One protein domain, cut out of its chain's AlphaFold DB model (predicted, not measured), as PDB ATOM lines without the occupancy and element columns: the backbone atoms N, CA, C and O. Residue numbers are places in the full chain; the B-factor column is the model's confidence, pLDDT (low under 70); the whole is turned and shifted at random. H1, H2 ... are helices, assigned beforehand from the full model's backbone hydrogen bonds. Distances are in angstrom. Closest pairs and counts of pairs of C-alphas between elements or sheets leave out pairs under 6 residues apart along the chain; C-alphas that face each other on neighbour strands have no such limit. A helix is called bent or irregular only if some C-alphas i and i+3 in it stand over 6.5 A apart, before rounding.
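Overview. This is residues 3 to 77 of the 84 residues of an uncharacterized protein of Aliishimia ponticola (UniProt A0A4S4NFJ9). One long helix, H1, makes most of the length of this domain, and two smaller helices pack on separate parts of it: H3 on its first part, at a slant, and the short H2 near its middle. Long links join H1 to H2 and H2 to H3, and H2 and H3 are apart. The printed part has 75 residues with three named helices, in the order H1, H2, H3, and no named strand; its class is all helix. It is only just compact, close to loose, with a radius of gyration of the C-alphas of 13.4 A, and its elongated outline spans 42 by 25 by 20 A.

Arrangement. Start from H1, residues 7 to 31. It is irregular, but only just: C-alphas 8 and 11 are 6.9 A apart. With residues 7 to 15 alone it touches H3, residues 61 to 75; look at Cys 14 and Val 70, whose C-alphas, the closest, are 6.6 A apart. These helices run the same way at a steep tilt of 37 degrees, only just beyond shallow. With residues 17 to 21 alone, H1 touches H2, residues 43 to 48; the closest C-alphas, those of Ala 21 and Leu 43, are 5.9 A apart. Their lines are about perpendicular, only just, at 71 degrees. In H2 and H3 every O i to N i+4 pair is within hydrogen-bond range; in H1, 19 of 21 are.

Along the chain. Find C-alpha 7 at (163.554, 147.435, 183.939); from there H1 runs 36.3 A to C-alpha 31 at (152.281, 115.332, 171.168). H2 measures 8.5 A from C-alpha 43 to C-alpha 48. H3 runs 20.5 A from C-alpha 61 to C-alpha 75 at (150.592, 143.246, 167.634).

Size, cuts and confidence. Look at His 31 and Asp 59 for the two C-alphas farthest apart, 42.3 A. The printed part has no cut. The long links hold 11 residues, H1 to H2, and 12 residues, H2 to H3. The mean pLDDT of the printed part is 92.3, and no printed residue is under 70.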
ATOM      1  N   LEU A   3     156.899 143.098 185.990       92.06
ATOM      2  CA  LEU A   3     157.091 144.154 186.984       92.06
ATOM      3  C   LEU A   3     158.056 143.748 188.109       92.06
ATOM      4  O   LEU A   3     158.780 144.586 188.627       92.06
ATOM      5  N   ALA A   4     158.119 142.452 188.430       91.50
ATOM      6  CA  ALA A   4     159.034 141.904 189.430       91.50
ATOM      7  C   ALA A   4     160.497 141.837 188.947       91.50
ATOM      8  O   ALA A   4     161.347 141.321 189.662       91.50
ATOM      9  N   GLN A   5     160.783 142.288 187.722       91.94
ATOM     10  CA  GLN A   5     162.093 142.187 187.085       91.94
ATOM     11  C   GLN A   5     162.706 143.579 186.899       91.94
ATOM     12  O   GLN A   5     161.961 144.543 186.656       91.94
ATOM     13  N   PRO A   6     164.049 143.690 186.930       93.00
ATOM     14  CA  PRO A   6     164.751 144.924 186.593       93.00
ATOM     15  C   PRO A   6     164.321 145.450 185.225       93.00
ATOM     16  O   PRO A   6     164.127 144.669 184.286       93.00
ATOM     17  N   ARG A   7     164.154 146.772 185.108       92.94
ATOM     18  CA  ARG A   7     163.554 147.435 183.939       92.94
ATOM     19  C   ARG A   7     164.248 147.053 182.630       92.94
ATOM     20  O   ARG A   7     163.579 146.812 181.626       92.94
ATOM     21  N   GLU A   8     165.565 146.921 182.671       95.38
ATOM     22  CA  GLU A   8     166.448 146.576 181.555       95.38
ATOM     23  C   GLU A   8     166.194 145.147 181.050       95.38
ATOM     24  O   GLU A   8     166.340 144.852 179.864       95.38
ATOM     25  N   GLN A   9     165.752 144.253 181.938       95.31
ATOM     26  CA  GLN A   9     165.526 142.840 181.640       95.31
ATOM     27  C   GLN A   9     164.097 142.555 181.171       95.31
ATOM     28  O   GLN A   9     163.863 141.560 180.480       95.31
ATOM     29  N   ARG A  10     163.133 143.434 181.479       95.06
ATOM     30  CA  ARG A  10     161.703 143.229 181.170       95.06
ATOM     31  C   ARG A  10     161.455 142.919 179.697       95.06
ATOM     32  O   ARG A  10     160.679 142.022 179.380       95.06
ATOM     33  N   GLY A  11     162.145 143.612 178.789       95.50
ATOM     34  CA  GLY A  11     162.029 143.362 177.350       95.50
ATOM     35  C   GLY A  11     162.521 141.969 176.944       95.50
ATOM     36  O   GLY A  11     161.852 141.276 176.178       95.50
ATOM     37  N   ALA A  12     163.665 141.537 177.478       95.56
ATOM     38  CA  ALA A  12     164.212 140.208 177.215       95.56
ATOM     39  C   ALA A  12     163.311 139.100 177.783       95.56
ATOM     40  O   ALA A  12     163.019 138.131 177.084       95.56
ATOM     41  N   ILE A  13     162.809 139.282 179.005       94.94
ATOM     42  CA  ILE A  13     161.905 138.332 179.661       94.94
ATOM     43  C   ILE A  13     160.569 138.248 178.923       94.94
ATOM     44  O   ILE A  13     160.067 137.149 178.710       94.94
ATOM     45  N   CYS A  14     160.025 139.375 178.455       95.44
ATOM     46  CA  CYS A  14     158.823 139.380 177.627       95.44
ATOM     47  C   CYS A  14     159.033 138.522 176.371       95.44
ATOM     48  O   CYS A  14     158.286 137.576 176.150       95.44
ATOM     49  N   ARG A  15     160.101 138.761 175.597       94.69
ATOM     50  CA  ARG A  15     160.406 137.952 174.397       94.69
ATOM     51  C   ARG A  15     160.572 136.465 174.711       94.69
ATOM     52  O   ARG A  15     160.114 135.619 173.947       94.69
ATOM     53  N   ARG A  16     161.223 136.146 175.832       94.31
ATOM     54  CA  ARG A  16     161.400 134.768 176.300       94.31
ATOM     55  C   ARG A  16     160.056 134.100 176.595       94.31
ATOM     56  O   ARG A  16     159.832 133.001 176.104       94.31
ATOM     57  N   ALA A  17     159.160 134.779 177.312       93.88
ATOM     58  CA  ALA A  17     157.835 134.258 177.642       93.88
ATOM     59  C   ALA A  17     157.027 133.891 176.387       93.88
ATOM     60  O   ALA A  17     156.452 132.809 176.318       93.88
ATOM     61  N   PHE A  18     157.037 134.753 175.364       94.25
ATOM     62  CA  PHE A  18     156.373 134.461 174.089       94.25
ATOM     63  C   PHE A  18     157.002 133.271 173.361       94.25
ATOM     64  O   PHE A  18     156.278 132.388 172.902       94.25
ATOM     65  N   ARG A  19     158.337 133.205 173.297       93.88
ATOM     66  CA  ARG A  19     159.049 132.093 172.653       93.88
ATOM     67  C   ARG A  19     158.765 130.754 173.338       93.88
ATOM     68  O   ARG A  19     158.501 129.768 172.658       93.88
ATOM     69  N   GLU A  20     158.820 130.703 174.666       94.62
ATOM     70  CA  GLU A  20     158.570 129.471 175.425       94.62
ATOM     71  C   GLU A  20     157.104 129.033 175.323       94.62
ATOM     72  O   GLU A  20     156.839 127.849 175.109       94.62
ATOM     73  N   ALA A  21     156.159 129.978 175.367       93.56
ATOM     74  CA  ALA A  21     154.748 129.692 175.121       93.56
ATOM     75  C   ALA A  21     154.517 129.132 173.705       93.56
ATOM     76  O   ALA A  21     153.781 128.164 173.535       93.56
ATOM     77  N   GLU A  22     155.184 129.670 172.683       92.81
ATOM     78  CA  GLU A  22     155.077 129.151 171.318       92.81
ATOM     79  C   GLU A  22     155.671 127.741 171.164       92.81
ATOM     80  O   GLU A  22     155.102 126.900 170.463       92.81
ATOM     81  N   ILE A  23     156.810 127.463 171.804       94.56
ATOM     82  CA  ILE A  23     157.411 126.121 171.818       94.56
ATOM     83  C   ILE A  23     156.458 125.128 172.490       94.56
ATOM     84  O   ILE A  23     156.196 124.059 171.939       94.56
ATOM     85  N   ALA A  24     155.902 125.494 173.646       94.81
ATOM     86  CA  ALA A  24     154.960 124.651 174.367       94.81
ATOM     87  C   ALA A  24     153.670 124.389 173.583       94.81
ATOM     88  O   ALA A  24     153.183 123.261 173.578       94.81
ATOM     89  N   ASP A  25     153.139 125.395 172.883       93.00
ATOM     90  CA  ASP A  25     151.934 125.243 172.063       93.00
ATOM     91  C   ASP A  25     152.184 124.290 170.883       93.00
ATOM     92  O   ASP A  25     151.405 123.365 170.662       93.00
ATOM     93  N   ARG A  26     153.322 124.433 170.187       93.31
ATOM     94  CA  ARG A  26     153.723 123.509 169.109       93.31
ATOM     95  C   ARG A  26     153.893 122.078 169.612       93.31
ATOM     96  O   ARG A  26     153.359 121.153 169.006       93.31
ATOM     97  N   TYR A  27     154.570 121.903 170.746       94.88
ATOM     98  CA  TYR A  27     154.723 120.593 171.377       94.88
ATOM     99  C   TYR A  27     153.366 119.986 171.748       94.88
ATOM    100  O   TYR A  27     153.116 118.813 171.478       94.88
ATOM    101  N   ARG A  28     152.455 120.788 172.310       94.31
ATOM    102  CA  ARG A  28     151.104 120.344 172.664       94.31
ATOM    103  C   ARG A  28     150.296 119.906 171.449       94.31
ATOM    104  O   ARG A  28     149.594 118.902 171.535       94.31
ATOM    105  N   ILE A  29     150.393 120.620 170.330       92.62
ATOM    106  CA  ILE A  29     149.724 120.247 169.075       92.62
ATOM    107  C   ILE A  29     150.279 118.914 168.551       92.62
ATOM    108  O   ILE A  29     149.499 118.024 168.210       92.62
ATOM    109  N   GLN A  30     151.605 118.747 168.555       95.31
ATOM    110  CA  GLN A  30     152.282 117.559 168.026       95.31
ATOM    111  C   GLN A  30     152.101 116.312 168.903       95.31
ATOM    112  O   GLN A  30     151.826 115.229 168.393       95.31
ATOM    113  N   HIS A  31     152.246 116.452 170.221       93.94
ATOM    114  CA  HIS A  31     152.281 115.332 171.168       93.94
ATOM    115  C   HIS A  31     150.983 115.156 171.962       93.94
ATOM    116  O   HIS A  31     150.886 114.241 172.777       93.94
ATOM    117  N   ARG A  32     149.994 116.041 171.765       94.00
ATOM    118  CA  ARG A  32     148.702 116.053 172.481       94.00
ATOM    119  C   ARG A  32     148.835 116.090 174.011       94.00
ATOM    120  O   ARG A  32     147.899 115.754 174.728       94.00
ATOM    121  N   THR A  33     149.980 116.546 174.518       94.88
ATOM    122  CA  THR A  33     150.285 116.655 175.950       94.88
ATOM    123  C   THR A  33     151.034 117.952 176.255       94.88
ATOM    124  O   THR A  33     151.578 118.589 175.356       94.88
ATOM    125  N   ARG A  34     151.047 118.384 177.519       93.06
ATOM    126  CA  ARG A  34     151.735 119.619 177.935       93.06
ATOM    127  C   ARG A  34     153.250 119.467 177.784       93.06
ATOM    128  O   ARG A  34     153.795 118.391 178.022       93.06
ATOM    129  N   HIS A  35     153.935 120.554 177.433       94.56
ATOM    130  CA  HIS A  35     155.393 120.567 177.391       94.56
ATOM    131  C   HIS A  35     155.951 120.456 178.818       94.56
ATOM    132  O   HIS A  35     155.587 121.279 179.665       94.56
ATOM    133  N   PRO A  36     156.865 119.511 179.099       91.81
ATOM    134  CA  PRO A  36     157.305 119.212 180.464       91.81
ATOM    135  C   PRO A  36     157.967 120.404 181.168       91.81
ATOM    136  O   PRO A  36     157.793 120.572 182.367       91.81
ATOM    137  N   ALA A  37     158.678 121.259 180.425       90.88
ATOM    138  CA  ALA A  37     159.353 122.434 180.988       90.88
ATOM    139  C   ALA A  37     158.584 123.760 180.834       90.88
ATOM    140  O   ALA A  37     158.900 124.724 181.517       90.88
ATOM    141  N   PHE A  38     157.614 123.844 179.915       90.88
ATOM    142  CA  PHE A  38     157.047 125.132 179.469       90.88
ATOM    143  C   PHE A  38     155.512 125.179 179.553       90.88
ATOM    144  O   PHE A  38     154.901 126.210 179.280       90.88
ATOM    145  N   GLY A  39     154.875 124.085 179.976       90.75
ATOM    146  CA  GLY A  39     153.447 124.039 180.254       90.75
ATOM    147  C   GLY A  39     152.580 123.864 179.011       90.75
ATOM    148  O   GLY A  39     152.876 123.076 178.117       90.75
ATOM    149  N   ASP A  40     151.442 124.550 178.995       90.19
ATOM    150  CA  ASP A  40     150.350 124.327 178.043       90.19
ATOM    151  C   ASP A  40     150.399 125.205 176.782       90.19
ATOM    152  O   ASP A  40     149.528 125.081 175.922       90.19
ATOM    153  N   GLY A  41     151.404 126.072 176.654       89.94
ATOM    154  CA  GLY A  41     151.531 126.993 175.521       89.94
ATOM    155  C   GLY A  41     150.819 128.332 175.693       89.94
ATOM    156  O   GLY A  41     150.775 129.144 174.761       89.94
ATOM    157  N   SER A  42     150.274 128.602 176.880       91.31
ATOM    158  CA  SER A  42     149.686 129.894 177.209       91.31
ATOM    159  C   SER A  42     150.677 130.809 177.938       91.31
ATOM    160  O   SER A  42     151.455 130.384 178.794       91.31
ATOM    161  N   LEU A  43     150.605 132.113 177.649       90.69
ATOM    162  CA  LEU A  43     151.332 133.128 178.420       90.69
ATOM    163  C   LEU A  43     150.872 133.167 179.881       90.69
ATOM    164  O   LEU A  43     151.680 133.434 180.764       90.69
ATOM    165  N   ALA A  44     149.593 132.880 180.146       90.00
ATOM    166  CA  ALA A  44     149.057 132.785 181.502       90.00
ATOM    167  C   ALA A  44     149.707 131.632 182.288       90.00
ATOM    168  O   ALA A  44     150.134 131.835 183.425       90.00
ATOM    169  N   GLY A  45     149.850 130.454 181.671       90.56
ATOM    170  CA  GLY A  45     150.543 129.302 182.249       90.56
ATOM    171  C   GLY A  45     152.031 129.566 182.486       90.56
ATOM    172  O   GLY A  45     152.570 129.182 183.524       90.56
ATOM    173  N   TRP A  46     152.688 130.290 181.577       92.06
ATOM    174  CA  TRP A  46     154.063 130.759 181.776       92.06
ATOM    175  C   TRP A  46     154.170 131.742 182.952       92.06
ATOM    176  O   TRP A  46     154.994 131.578 183.854       92.06
ATOM    177  N   ALA A  47     153.290 132.748 182.995       90.56
ATOM    178  CA  ALA A  47     153.254 133.765 184.044       90.56
ATOM    179  C   ALA A  47     152.968 133.174 185.429       90.56
ATOM    180  O   ALA A  47     153.444 133.702 186.433       90.56
ATOM    181  N   ALA A  48     152.196 132.086 185.488       89.06
ATOM    182  CA  ALA A  48     151.855 131.413 186.730       89.06
ATOM    183  C   ALA A  48     153.052 130.751 187.420       89.06
ATOM    184  O   ALA A  48     153.019 130.601 188.636       89.06
ATOM    185  N   GLN A  49     154.104 130.419 186.672       88.00
ATOM    186  CA  GLN A  49     155.339 129.826 187.194       88.00
ATOM    187  C   GLN A  49     156.324 130.872 187.739       88.00
ATOM    188  O   GLN A  49     157.375 130.518 188.265       88.00
ATOM    189  N   HIS A  50     156.003 132.163 187.615       86.00
ATOM    190  CA  HIS A  50     156.878 133.263 188.001       86.00
ATOM    191  C   HIS A  50     156.259 134.094 189.131       86.00
ATOM    192  O   HIS A  50     155.031 134.229 189.192       86.00
ATOM    193  N   PRO A  51     157.083 134.743 189.978       85.81
ATOM    194  CA  PRO A  51     156.590 135.667 190.986       85.81
ATOM    195  C   PRO A  51     155.664 136.736 190.391       85.81
ATOM    196  O   PRO A  51     155.950 137.378 189.363       85.81
ATOM    197  N   ARG A  52     154.521 136.924 191.050       84.00
ATOM    198  CA  ARG A  52     153.564 137.985 190.746       84.00
ATOM    199  C   ARG A  52     153.573 138.979 191.890       84.00
ATOM    200  O   ARG A  52     153.464 138.599 193.048       84.00
ATOM    201  N   LEU A  53     153.723 140.244 191.528       85.75
ATOM    202  CA  LEU A  53     153.416 141.344 192.424       85.75
ATOM    203  C   LEU A  53     151.910 141.626 192.336       85.75
ATOM    204  O   LEU A  53     151.309 141.292 191.305       85.75
ATOM    205  N   PRO A  54     151.314 142.226 193.381       87.12
ATOM    206  CA  PRO A  54     149.984 142.810 193.286       87.12
ATOM    207  C   PRO A  54     149.885 143.703 192.051       87.12
ATOM    208  O   PRO A  54     150.850 144.387 191.704       87.12
ATOM    209  N   GLU A  55     148.742 143.662 191.373       86.81
ATOM    210  CA  GLU A  55     148.522 144.470 190.180       86.81
ATOM    211  C   GLU A  55     148.469 145.958 190.565       86.81
ATOM    212  O   GLU A  55     147.602 146.343 191.357       86.81
ATOM    213  N   PRO A  56     149.392 146.798 190.058       91.62
ATOM    214  CA  PRO A  56     149.337 148.230 190.301       91.62
ATOM    215  C   PRO A  56     148.205 148.880 189.513       91.62
ATOM    216  O   PRO A  56     147.567 148.280 188.648       91.62
ATOM    217  N   ARG A  57     147.997 150.168 189.773       92.62
ATOM    218  CA  ARG A  57     147.109 150.979 188.949       92.62
ATOM    219  C   ARG A  57     147.661 151.119 187.529       92.62
ATOM    220  O   ARG A  57     148.869 151.117 187.315       92.62
ATOM    221  N   LEU A  58     146.767 151.291 186.560       90.75
ATOM    222  CA  LEU A  58     147.130 151.401 185.145       90.75
ATOM    223  C   LEU A  58     148.006 152.628 184.824       90.75
ATOM    224  O   LEU A  58     148.769 152.593 183.863       90.75
ATOM    225  N   ASP A  59     147.891 153.696 185.615       93.56
ATOM    226  CA  ASP A  59     148.674 154.931 185.502       93.56
ATOM    227  C   ASP A  59     150.088 154.822 186.105       93.56
ATOM    228  O   ASP A  59     150.888 155.747 185.958       93.56
ATOM    229  N   ASP A  60     150.434 153.690 186.724       95.69
ATOM    230  CA  ASP A  60     151.802 153.409 187.150       95.69
ATOM    231  C   ASP A  60     152.722 153.255 185.917       95.69
ATOM    232  O   ASP A  60     152.472 152.406 185.050       95.69
ATOM    233  N   PRO A  61     153.804 154.047 185.804       93.62
ATOM    234  CA  PRO A  61     154.637 154.073 184.604       93.62
ATOM    235  C   PRO A  61     155.395 152.761 184.363       93.62
ATOM    236  O   PRO A  61     155.659 152.399 183.211       93.62
ATOM    237  N   ASP A  62     155.739 152.023 185.421       94.06
ATOM    238  CA  ASP A  62     156.414 150.736 185.305       94.06
ATOM    239  C   ASP A  62     155.445 149.642 184.851       94.06
ATOM    240  O   ASP A  62     155.791 148.825 183.985       94.06
ATOM    241  N   TYR A  63     154.222 149.654 185.378       94.38
ATOM    242  CA  TYR A  63     153.162 148.742 184.974       94.38
ATOM    243  C   TYR A  63     152.700 149.004 183.538       94.38
ATOM    244  O   TYR A  63     152.698 148.081 182.716       94.38
ATOM    245  N   ALA A  64     152.428 150.263 183.189       95.19
ATOM    246  CA  ALA A  64     152.103 150.680 181.828       95.19
ATOM    247  C   ALA A  64     153.231 150.315 180.847       95.19
ATOM    248  O   ALA A  64     152.980 149.814 179.747       95.19
ATOM    249  N   GLY A  65     154.493 150.481 181.260       94.75
ATOM    250  CA  GLY A  65     155.656 150.043 180.494       94.75
ATOM    251  C   GLY A  65     155.670 148.533 180.229       94.75
ATOM    252  O   GLY A  65     155.966 148.113 179.108       94.75
ATOM    253  N   CYS A  66     155.314 147.714 181.224       94.75
ATOM    254  CA  CYS A  66     155.178 146.264 181.061       94.75
ATOM    255  C   CYS A  66     154.041 145.900 180.101       94.75
ATOM    256  O   CYS A  66     154.244 145.078 179.206       94.75
ATOM    257  N   LEU A  67     152.868 146.520 180.256       94.50
ATOM    258  CA  LEU A  67     151.720 146.297 179.373       94.50
ATOM    259  C   LEU A  67     152.060 146.647 177.926       94.50
ATOM    260  O   LEU A  67     151.805 145.852 177.024       94.50
ATOM    261  N   ARG A  68     152.728 147.782 177.701       95.88
ATOM    262  CA  ARG A  68     153.179 148.198 176.369       95.88
ATOM    263  C   ARG A  68     154.112 147.174 175.718       95.88
ATOM    264  O   ARG A  68     154.005 146.951 174.516       95.88
ATOM    265  N   LEU A  69     155.009 146.538 176.481       95.12
ATOM    266  CA  LEU A  69     155.876 145.473 175.955       95.12
ATOM    267  C   LEU A  69     155.067 144.255 175.499       95.12
ATOM    268  O   LEU A  69     155.306 143.743 174.406       95.12
ATOM    269  N   VAL A  70     154.111 143.808 176.317       93.94
ATOM    270  CA  VAL A  70     153.276 142.636 176.011       93.94
ATOM    271  C   VAL A  70     152.378 142.910 174.807       93.94
ATOM    272  O   VAL A  70     152.373 142.125 173.862       93.94
ATOM    273  N   LEU A  71     151.667 144.040 174.812       94.12
ATOM    274  CA  LEU A  71     150.790 144.454 173.717       94.12
ATOM    275  C   LEU A  71     151.579 144.655 172.422       94.12
ATOM    276  O   LEU A  71     151.189 144.128 171.386       94.12
ATOM    277  N   GLY A  72     152.733 145.324 172.489       94.50
ATOM    278  CA  GLY A  72     153.607 145.500 171.332       94.50
ATOM    279  C   GLY A  72     154.065 144.168 170.736       94.50
ATOM    280  O   GLY A  72     154.139 144.040 169.520       94.50
ATOM    281  N   HIS A  73     154.315 143.150 171.565       91.88
ATOM    282  CA  HIS A  73     154.644 141.818 171.062       91.88
ATOM    283  C   HIS A  73     153.439 141.126 170.415       91.88
ATOM    284  O   HIS A  73     153.597 140.531 169.356       91.88
ATOM    285  N   LEU A  74     152.242 141.230 171.006       90.19
ATOM    286  CA  LEU A  74     151.006 140.662 170.450       90.19
ATOM    287  C   LEU A  74     150.647 141.263 169.090       90.19
ATOM    288  O   LEU A  74     150.222 140.531 168.207       90.19
ATOM    289  N   MET A  75     150.853 142.567 168.908       90.81
ATOM    290  CA  MET A  75     150.592 143.246 167.634       90.81
ATOM    291  C   MET A  75     151.512 142.776 166.499       90.81
ATOM    292  O   MET A  75     151.150 142.897 165.334       90.81
ATOM    293  N   LEU A  76     152.695 142.247 166.827       87.12
ATOM    294  CA  LEU A  76     153.634 141.686 165.852       87.12
ATOM    295  C   LEU A  76     153.353 140.213 165.534       87.12
ATOM    296  O   LEU A  76     153.948 139.669 164.607       87.12
ATOM    297  N   GLN A  77     152.494 139.548 166.309       77.06
ATOM    298  CA  GLN A  77     152.128 138.164 166.045       77.06
ATOM    299  C   GLN A  77     151.010 138.135 164.995       77.06
ATOM    300  O   GLN A  77     149.996 138.814 165.182       77.06
TER     301      GLN A  77